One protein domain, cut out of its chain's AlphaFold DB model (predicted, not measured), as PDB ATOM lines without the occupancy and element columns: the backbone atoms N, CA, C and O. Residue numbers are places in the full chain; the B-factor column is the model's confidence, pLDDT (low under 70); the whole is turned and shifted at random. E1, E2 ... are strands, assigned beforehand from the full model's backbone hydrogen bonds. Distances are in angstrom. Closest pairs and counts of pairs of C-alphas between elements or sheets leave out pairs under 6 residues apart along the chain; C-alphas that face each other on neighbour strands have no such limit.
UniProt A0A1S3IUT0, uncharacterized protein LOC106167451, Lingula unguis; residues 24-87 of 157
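This is residues 24 to 87 of the 157 residues of the protein "uncharacterized protein LOC106167451" of Lingula unguis (UniProt A0A1S3IUT0). This is a flat domain with little regular structure: a two-stranded hairpin, E1 and E2, forms one end, and the looping stretch of residues 24 to 65 makes the rest of the body. After E2, residues 81 to 87 fold back toward these loops. The printed part has 64 residues, with no named helix and two named strands, E1 then E2, in one antiparallel sheet; the class is all strand, though the strands hold only 10 residues. It is compact, with a radius of gyration of the C-alphas of 11.7 A and spans of 33 by 26 by 13 A.

E1, residues 66 to 70, is 12.9 A long and begins at C-alpha 66 (238.103, 252.401, 183.802). E2, residues 76 to 80, is 13.1 A long and ends at C-alpha 80 (241.135, 255.249, 186.635).

E1 and E2 form a hairpin with a tight link, antiparallel at 158 degrees. C-alphas 69 and 77 face each other at 4.5 A. N 78 and O 68, 2.8 A apart, are within hydrogen-bond range.

The C-alphas farthest apart, of Glu 57 and Phe 72, are 35.0 A apart. The printed part has no cut. pLDDT is under 70 at residues 29 to 31, 65, 70 to 75 and 81 to 87.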
ATOM      1  N   VAL A  24     217.217 249.751 184.597       71.38
ATOM      2  CA  VAL A  24     218.645 250.011 184.791       71.38
ATOM      3  C   VAL A  24     219.198 248.923 185.708       71.38
ATOM      4  O   VAL A  24     218.833 248.832 186.885       71.38
ATOM      5  N   CYS A  25     220.032 248.057 185.144       78.62
ATOM      6  CA  CYS A  25     220.692 246.985 185.873       78.62
ATOM      7  C   CYS A  25     222.061 247.440 186.364       78.62
ATOM      8  O   CYS A  25     222.781 248.130 185.644       78.62
ATOM      9  N   CYS A  26     222.427 247.010 187.574       79.12
ATOM     10  CA  CYS A  26     223.703 247.348 188.203       79.12
ATOM     11  C   CYS A  26     224.569 246.085 188.340       79.12
ATOM     12  O   CYS A  26     224.787 245.605 189.465       79.12
ATOM     13  N   PRO A  27     225.008 245.477 187.221       73.56
ATOM     14  CA  PRO A  27     225.806 244.267 187.276       73.56
ATOM     15  C   PRO A  27     227.178 244.550 187.894       73.56
ATOM     16  O   PRO A  27     227.653 245.684 187.969       73.56
ATOM     17  N   ARG A  28     227.821 243.478 188.352       73.81
ATOM     18  CA  ARG A  28     229.223 243.510 188.777       73.81
ATOM     19  C   ARG A  28     230.106 243.466 187.537       73.81
ATOM     20  O   ARG A  28     229.706 242.851 186.554       73.81
ATOM     21  N   ILE A  29     231.287 244.073 187.599       66.31
ATOM     22  CA  ILE A  29     232.190 244.119 186.444       66.31
ATOM     23  C   ILE A  29     232.991 242.819 186.362       66.31
ATOM     24  O   ILE A  29     232.837 242.059 185.417       66.31
ATOM     25  N   VAL A  30     233.814 242.524 187.377       63.62
ATOM     26  CA  VAL A  30     234.682 241.334 187.402       63.62
ATOM     27  C   VAL A  30     234.953 240.915 188.854       63.62
ATOM     28  O   VAL A  30     235.133 241.769 189.721       63.62
ATOM     29  N   TYR A  31     234.980 239.606 189.140       66.06
ATOM     30  CA  TYR A  31     235.373 239.016 190.438       66.06
ATOM     31  C   TYR A  31     234.657 239.576 191.683       66.06
ATOM     32  O   TYR A  31     235.214 239.591 192.776       66.06
ATOM     33  N   GLY A  32     233.409 240.028 191.544       74.62
ATOM     34  CA  GLY A  32     232.647 240.572 192.672       74.62
ATOM     35  C   GLY A  32     232.838 242.074 192.911       74.62
ATOM     36  O   GLY A  32     232.228 242.609 193.831       74.62
ATOM     37  N   TYR A  33     233.630 242.766 192.089       78.06
ATOM     38  CA  TYR A  33     233.829 244.210 192.198       78.06
ATOM     39  C   TYR A  33     232.816 245.008 191.375       78.06
ATOM     40  O   TYR A  33     232.379 244.601 190.292       78.06
ATOM     41  N   CYS A  34     232.463 246.168 191.910       80.44
ATOM     42  CA  CYS A  34     231.622 247.177 191.291       80.44
ATOM     43  C   CYS A  34     232.444 248.243 190.559       80.44
ATOM     44  O   CYS A  34     233.667 248.299 190.696       80.44
ATOM     45  N   GLY A  35     231.753 249.091 189.785       73.62
ATOM     46  CA  GLY A  35     232.315 250.226 189.031       73.62
ATOM     47  C   GLY A  35     233.259 251.121 189.831       73.62
ATOM     48  O   GLY A  35     234.136 251.761 189.269       73.62
ATOM     49  N   ASP A  36     233.066 251.177 191.138       76.50
ATOM     50  CA  ASP A  36     233.777 251.986 192.122       76.50
ATOM     51  C   ASP A  36     234.858 251.201 192.890       76.50
ATOM     52  O   ASP A  36     235.333 251.670 193.919       76.50
ATOM     53  N   CYS A  37     235.228 249.996 192.440       77.88
ATOM     54  CA  CYS A  37     236.101 249.062 193.163       77.88
ATOM     55  C   CYS A  37     235.576 248.622 194.542       77.88
ATOM     56  O   CYS A  37     236.290 247.947 195.287       77.88
ATOM     57  N   SER A  38     234.314 248.920 194.866       80.31
ATOM     58  CA  SER A  38     233.644 248.328 196.019       80.31
ATOM     59  C   SER A  38     233.389 246.850 195.759       80.31
ATOM     60  O   SER A  38     232.997 246.451 194.662       80.31
ATOM     61  N   PHE A  39     233.567 246.029 196.782       81.25
ATOM     62  CA  PHE A  39     233.255 244.613 196.699       81.25
ATOM     63  C   PHE A  39     231.777 244.358 197.043       81.25
ATOM     64  O   PHE A  39     231.267 244.889 198.030       81.25
ATOM     65  N   SER A  40     231.077 243.563 196.230       77.88
ATOM     66  CA  SER A  40     229.664 243.214 196.420       77.88
ATOM     67  C   SER A  40     229.358 241.773 196.001       77.88
ATOM     68  O   SER A  40     229.678 241.308 194.901       77.88
ATOM     69  N   TYR A  41     228.633 241.056 196.859       75.75
ATOM     70  CA  TYR A  41     228.176 239.693 196.574       75.75
ATOM     71  C   TYR A  41     226.913 239.633 195.712       75.75
ATOM     72  O   TYR A  41     226.640 238.594 195.103       75.75
ATOM     73  N   TYR A  42     226.159 240.729 195.619       78.38
ATOM     74  CA  TYR A  42     224.839 240.721 194.999       78.38
ATOM     75  C   TYR A  42     224.780 241.600 193.751       78.38
ATOM     76  O   TYR A  42     224.933 241.077 192.643       78.38
ATOM     77  N   ALA A  43     224.593 242.905 193.935       80.56
ATOM     78  CA  ALA A  43     224.444 243.911 192.890       80.56
ATOM     79  C   ALA A  43     225.267 245.158 193.235       80.56
ATOM     80  O   ALA A  43     225.598 245.392 194.400       80.56
ATOM     81  N   CYS A  44     225.561 245.973 192.228       82.88
ATOM     82  CA  CYS A  44     226.248 247.258 192.380       82.88
ATOM     83  C   CYS A  44     225.269 248.429 192.503       82.88
ATOM     84  O   CYS A  44     225.555 249.544 192.071       82.88
ATOM     85  N   GLY A  45     224.092 248.158 193.067       83.50
ATOM     86  CA  GLY A  45     223.076 249.154 193.361       83.50
ATOM     87  C   GLY A  45     223.356 249.937 194.637       83.50
ATOM     88  O   GLY A  45     224.132 249.522 195.506       83.50
ATOM     89  N   VAL A  46     222.695 251.079 194.744       81.44
ATOM     90  CA  VAL A  46     222.492 251.802 195.994       81.44
ATOM     91  C   VAL A  46     221.143 251.352 196.561       81.44
ATOM     92  O   VAL A  46     220.127 251.439 195.875       81.44
ATOM     93  N   GLY A  47     221.139 250.855 197.800       79.94
ATOM     94  CA  GLY A  47     219.937 250.323 198.448       79.94
ATOM     95  C   GLY A  47     219.535 248.926 197.967       79.94
ATOM     96  O   GLY A  47     220.346 248.177 197.409       79.94
ATOM     97  N   SER A  48     218.275 248.575 198.221       79.62
ATOM     98  CA  SER A  48     217.690 247.308 197.788       79.62
ATOM     99  C   SER A  48     217.467 247.302 196.275       79.62
ATOM    100  O   SER A  48     217.059 248.303 195.688       79.62
ATOM    101  N   CYS A  49     217.739 246.161 195.643       80.38
ATOM    102  CA  CYS A  49     217.474 245.921 194.226       80.38
ATOM    103  C   CYS A  49     216.453 244.797 194.068       80.38
ATOM    104  O   CYS A  49     216.368 243.909 194.921       80.38
ATOM    105  N   ASP A  50     215.754 244.780 192.933       80.56
ATOM    106  CA  ASP A  50     214.890 243.661 192.568       80.56
ATOM    107  C   ASP A  50     215.715 242.367 192.421       80.56
ATOM    108  O   ASP A  50     216.937 242.387 192.243       80.56
ATOM    109  N   ARG A  51     215.035 241.211 192.421       76.75
ATOM    110  CA  ARG A  51     215.664 239.874 192.347       76.75
ATOM    111  C   ARG A  51     216.607 239.689 191.150       76.75
ATOM    112  O   ARG A  51     217.515 238.859 191.196       76.75
ATOM    113  N   LEU A  52     216.387 240.466 190.093       77.69
ATOM    114  CA  LEU A  52     217.185 240.488 188.868       77.69
ATOM    115  C   LEU A  52     218.423 241.394 188.960       77.69
ATOM    116  O   LEU A  52     219.130 241.540 187.971       77.69
ATOM    117  N   LYS A  53     218.712 241.984 190.131       76.62
ATOM    118  CA  LYS A  53     219.823 242.930 190.353       76.62
ATOM    119  C   LYS A  53     219.698 244.206 189.510       76.62
ATOM    120  O   LYS A  53     220.693 244.831 189.137       76.62
ATOM    121  N   CYS A  54     218.458 244.584 189.231       81.50
ATOM    122  CA  CYS A  54     218.085 245.780 188.493       81.50
ATOM    123  C   CYS A  54     217.124 246.624 189.327       81.50
ATOM    124  O   CYS A  54     216.620 246.152 190.348       81.50
ATOM    125  N   ASN A  55     216.868 247.855 188.877       79.12
ATOM    126  CA  ASN A  55     215.898 248.762 189.495       79.12
ATOM    127  C   ASN A  55     216.147 248.957 191.003       79.12
ATOM    128  O   ASN A  55     215.272 248.746 191.837       79.12
ATOM    129  N   CYS A  56     217.388 249.295 191.345       82.12
ATOM    130  CA  CYS A  56     217.778 249.553 192.724       82.12
ATOM    131  C   CYS A  56     217.233 250.909 193.195       82.12
ATOM    132  O   CYS A  56     217.257 251.864 192.419       82.12
ATOM    133  N   GLU A  57     216.782 251.006 194.449       81.50
ATOM    134  CA  GLU A  57     216.126 252.201 195.018       81.50
ATOM    135  C   GLU A  57     216.927 253.499 194.814       81.50
ATOM    136  O   GLU A  57     216.355 254.536 194.491       81.50
ATOM    137  N   GLY A  58     218.254 253.445 194.962       76.25
ATOM    138  CA  GLY A  58     219.156 254.580 194.738       76.25
ATOM    139  C   GLY A  58     219.888 254.546 193.393       76.25
ATOM    140  O   GLY A  58     220.894 255.236 193.223       76.25
ATOM    141  N   GLY A  59     219.436 253.717 192.452       78.69
ATOM    142  CA  GLY A  59     220.107 253.490 191.176       78.69
ATOM    143  C   GLY A  59     221.423 252.723 191.320       78.69
ATOM    144  O   GLY A  59     221.664 252.025 192.306       78.69
ATOM    145  N   CYS A  60     222.284 252.818 190.309       79.94
ATOM    146  CA  CYS A  60     223.568 252.121 190.301       79.94
ATOM    147  C   CYS A  60     224.691 252.996 190.850       79.94
ATOM    148  O   CYS A  60     224.759 254.191 190.559       79.94
ATOM    149  N   ARG A  61     225.613 252.385 191.601       78.81
ATOM    150  CA  ARG A  61     226.797 253.069 192.130       78.81
ATOM    151  C   ARG A  61     227.604 253.666 190.987       78.81
ATOM    152  O   ARG A  61     227.999 252.961 190.063       78.81
ATOM    153  N   SER A  62     227.862 254.966 191.050       72.56
ATOM    154  CA  SER A  62     228.727 255.625 190.078       72.56
ATOM    155  C   SER A  62     230.171 255.177 190.278       72.56
ATOM    156  O   SER A  62     230.681 255.250 191.396       72.56
ATOM    157  N   GLY A  63     230.809 254.744 189.198       73.50
ATOM    158  CA  GLY A  63     232.143 254.162 189.224       73.50
ATOM    159  C   GLY A  63     233.207 254.977 188.501       73.50
ATOM    160  O   GLY A  63     232.949 256.046 187.944       73.50
ATOM    161  N   CYS A  64     234.408 254.419 188.493       72.12
ATOM    162  CA  CYS A  64     235.564 254.869 187.734       72.12
ATOM    163  C   CYS A  64     235.278 254.810 186.229       72.12
ATOM    164  O   CYS A  64     234.451 254.018 185.768       72.12
ATOM    165  N   ALA A  65     235.994 255.611 185.438       68.12
ATOM    166  CA  ALA A  65     235.885 255.521 183.982       68.12
ATOM    167  C   ALA A  65     236.453 254.200 183.465       68.12
ATOM    168  O   ALA A  65     235.933 253.641 182.504       68.12
ATOM    169  N   LYS A  66     237.502 253.693 184.114       71.00
ATOM    170  CA  LYS A  66     238.103 252.401 183.802       71.00
ATOM    171  C   LYS A  66     238.420 251.679 185.101       71.00
ATOM    172  O   LYS A  66     238.973 252.276 186.023       71.00
ATOM    173  N   VAL A  67     238.043 250.407 185.165       72.81
ATOM    174  CA  VAL A  67     238.346 249.523 186.289       72.81
ATOM    175  C   VAL A  67     239.180 248.370 185.763       72.81
ATOM    176  O   VAL A  67     238.788 247.715 184.800       72.81
ATOM    177  N   THR A  68     240.324 248.118 186.386       72.00
ATOM    178  CA  THR A  68     241.183 246.972 186.075       72.00
ATOM    179  C   THR A  68     241.427 246.168 187.341       72.00
ATOM    180  O   THR A  68     241.738 246.722 188.393       72.00
ATOM    181  N   VAL A  69     241.264 244.848 187.262       70.56
ATOM    182  CA  VAL A  69     241.564 243.942 188.377       70.56
ATOM    183  C   VAL A  69     242.833 243.184 188.022       70.56
ATOM    184  O   VAL A  69     242.839 242.403 187.075       70.56
ATOM    185  N   SER A  70     243.908 243.421 188.766       66.69
ATOM    186  CA  SER A  70     245.196 242.751 188.569       66.69
ATOM    187  C   SER A  70     245.578 241.927 189.797       66.69
ATOM    188  O   SER A  70     245.111 242.181 190.905       66.69
ATOM    189  N   GLY A  71     246.405 240.898 189.595       57.38
ATOM    190  CA  GLY A  71     246.887 240.019 190.661       57.38
ATOM    191  C   GLY A  71     246.340 238.593 190.573       57.38
ATOM    192  O   GLY A  71     245.132 238.358 190.469       57.38
ATOM    193  N   PHE A  72     247.262 237.629 190.606       46.38
ATOM    194  CA  PHE A  72     246.965 236.195 190.538       46.38
ATOM    195  C   PHE A  72     246.538 235.640 191.912       46.38
ATOM    196  O   PHE A  72     245.597 234.859 191.983       46.38
ATOM    197  N   TRP A  73     247.151 236.131 193.000       47.50
ATOM    198  CA  TRP A  73     246.856 235.734 194.391       47.50
ATOM    199  C   TRP A  73     246.184 236.838 195.224       47.50
ATOM    200  O   TRP A  73     245.288 236.555 196.014       47.50
ATOM    201  N   THR A  74     246.556 238.107 195.027       55.62
ATOM    202  CA  THR A  74     245.930 239.266 195.683       55.62
ATOM    203  C   THR A  74     245.209 240.105 194.635       55.62
ATOM    204  O   THR A  74     245.808 240.941 193.962       55.62
ATOM    205  N   LYS A  75     243.909 239.845 194.447       63.41
ATOM    206  CA  LYS A  75     243.073 240.616 193.516       63.41
ATOM    207  C   LYS A  75     243.061 242.078 193.972       63.41
ATOM    208  O   LYS A  75     242.501 242.400 195.018       63.41
ATOM    209  N   LYS A  76     243.693 242.959 193.199       73.88
ATOM    210  CA  LYS A  76     243.735 244.398 193.448       73.88
ATOM    211  C   LYS A  76     242.906 245.097 192.384       73.88
ATOM    212  O   LYS A  76     243.186 244.984 191.194       73.88
ATOM    213  N   CYS A  77     241.869 245.798 192.826       74.56
ATOM    214  CA  CYS A  77     241.069 246.638 191.949       74.56
ATOM    215  C   CYS A  77     241.755 247.998 191.792       74.56
ATOM    216  O   CYS A  77     242.142 248.618 192.783       74.56
ATOM    217  N   ASN A  78     241.928 248.437 190.551       76.62
ATOM    218  CA  ASN A  78     242.482 249.729 190.189       76.62
ATOM    219  C   ASN A  78     241.416 250.559 189.465       76.62
ATOM    220  O   ASN A  78     240.674 250.047 188.626       76.62
ATOM    221  N   CYS A  79     241.343 251.833 189.827       75.62
ATOM    222  CA  CYS A  79     240.312 252.776 189.429       75.62
ATOM    223  C   CYS A  79     240.964 253.951 188.704       75.62
ATOM    224  O   CYS A  79     241.685 254.738 189.315       75.62
ATOM    225  N   GLU A  80     240.693 254.092 187.408       71.56
ATOM    226  CA  GLU A  80     241.135 255.249 186.635       71.56
ATOM    227  C   GLU A  80     240.015 256.299 186.620       71.56
ATOM    228  O   GLU A  80     238.947 256.122 186.020       71.56
ATOM    229  N   SER A  81     240.244 257.396 187.339       58.97
ATOM    230  CA  SER A  81     239.249 258.421 187.681       58.97
ATOM    231  C   SER A  81     238.904 259.387 186.539       58.97
ATOM    232  O   SER A  81     238.598 260.548 186.799       58.97
ATOM    233  N   ALA A  82     238.941 258.953 185.274       49.75
ATOM    234  CA  ALA A  82     238.844 259.889 184.154       49.75
ATOM    235  C   ALA A  82     237.479 260.604 184.066       49.75
ATOM    236  O   ALA A  82     237.487 261.788 183.756       49.75
ATOM    237  N   ARG A  83     236.340 259.957 184.389       50.66
ATOM    238  CA  ARG A  83     234.981 260.533 184.600       50.66
ATOM    239  C   ARG A  83     234.084 259.510 185.317       50.66
ATOM    240  O   ARG A  83     234.206 258.314 185.068       50.66
ATOM    241  N   LYS A  84     233.161 259.966 186.176       45.50
ATOM    242  CA  LYS A  84     232.176 259.106 186.858       45.50
ATOM    243  C   LYS A  84     231.251 258.457 185.821       45.50
ATOM    244  O   LYS A  84     230.477 259.170 185.186       45.50
ATOM    245  N   ARG A  85     231.301 257.136 185.638       50.22
ATOM    246  CA  ARG A  85     230.278 256.428 184.852       50.22
ATOM    247  C   ARG A  85     229.072 256.170 185.747       50.22
ATOM    248  O   ARG A  85     229.202 255.544 186.798       50.22
ATOM    249  N   SER A  86     227.897 256.650 185.346       47.38
ATOM    250  CA  SER A  86     226.621 256.132 185.838       47.38
ATOM    251  C   SER A  86     226.542 254.663 185.431       47.38
ATOM    252  O   SER A  86     226.524 254.355 184.245       47.38
ATOM    253  N   ALA A  87     226.542 253.757 186.409       49.56
ATOM    254  CA  ALA A  87     226.562 252.309 186.198       49.56
ATOM    255  C   ALA A  87     225.214 251.742 185.712       49.56
ATOM    256  O   ALA A  87     224.840 250.634 186.071       49.56
TER     257      ALA A  87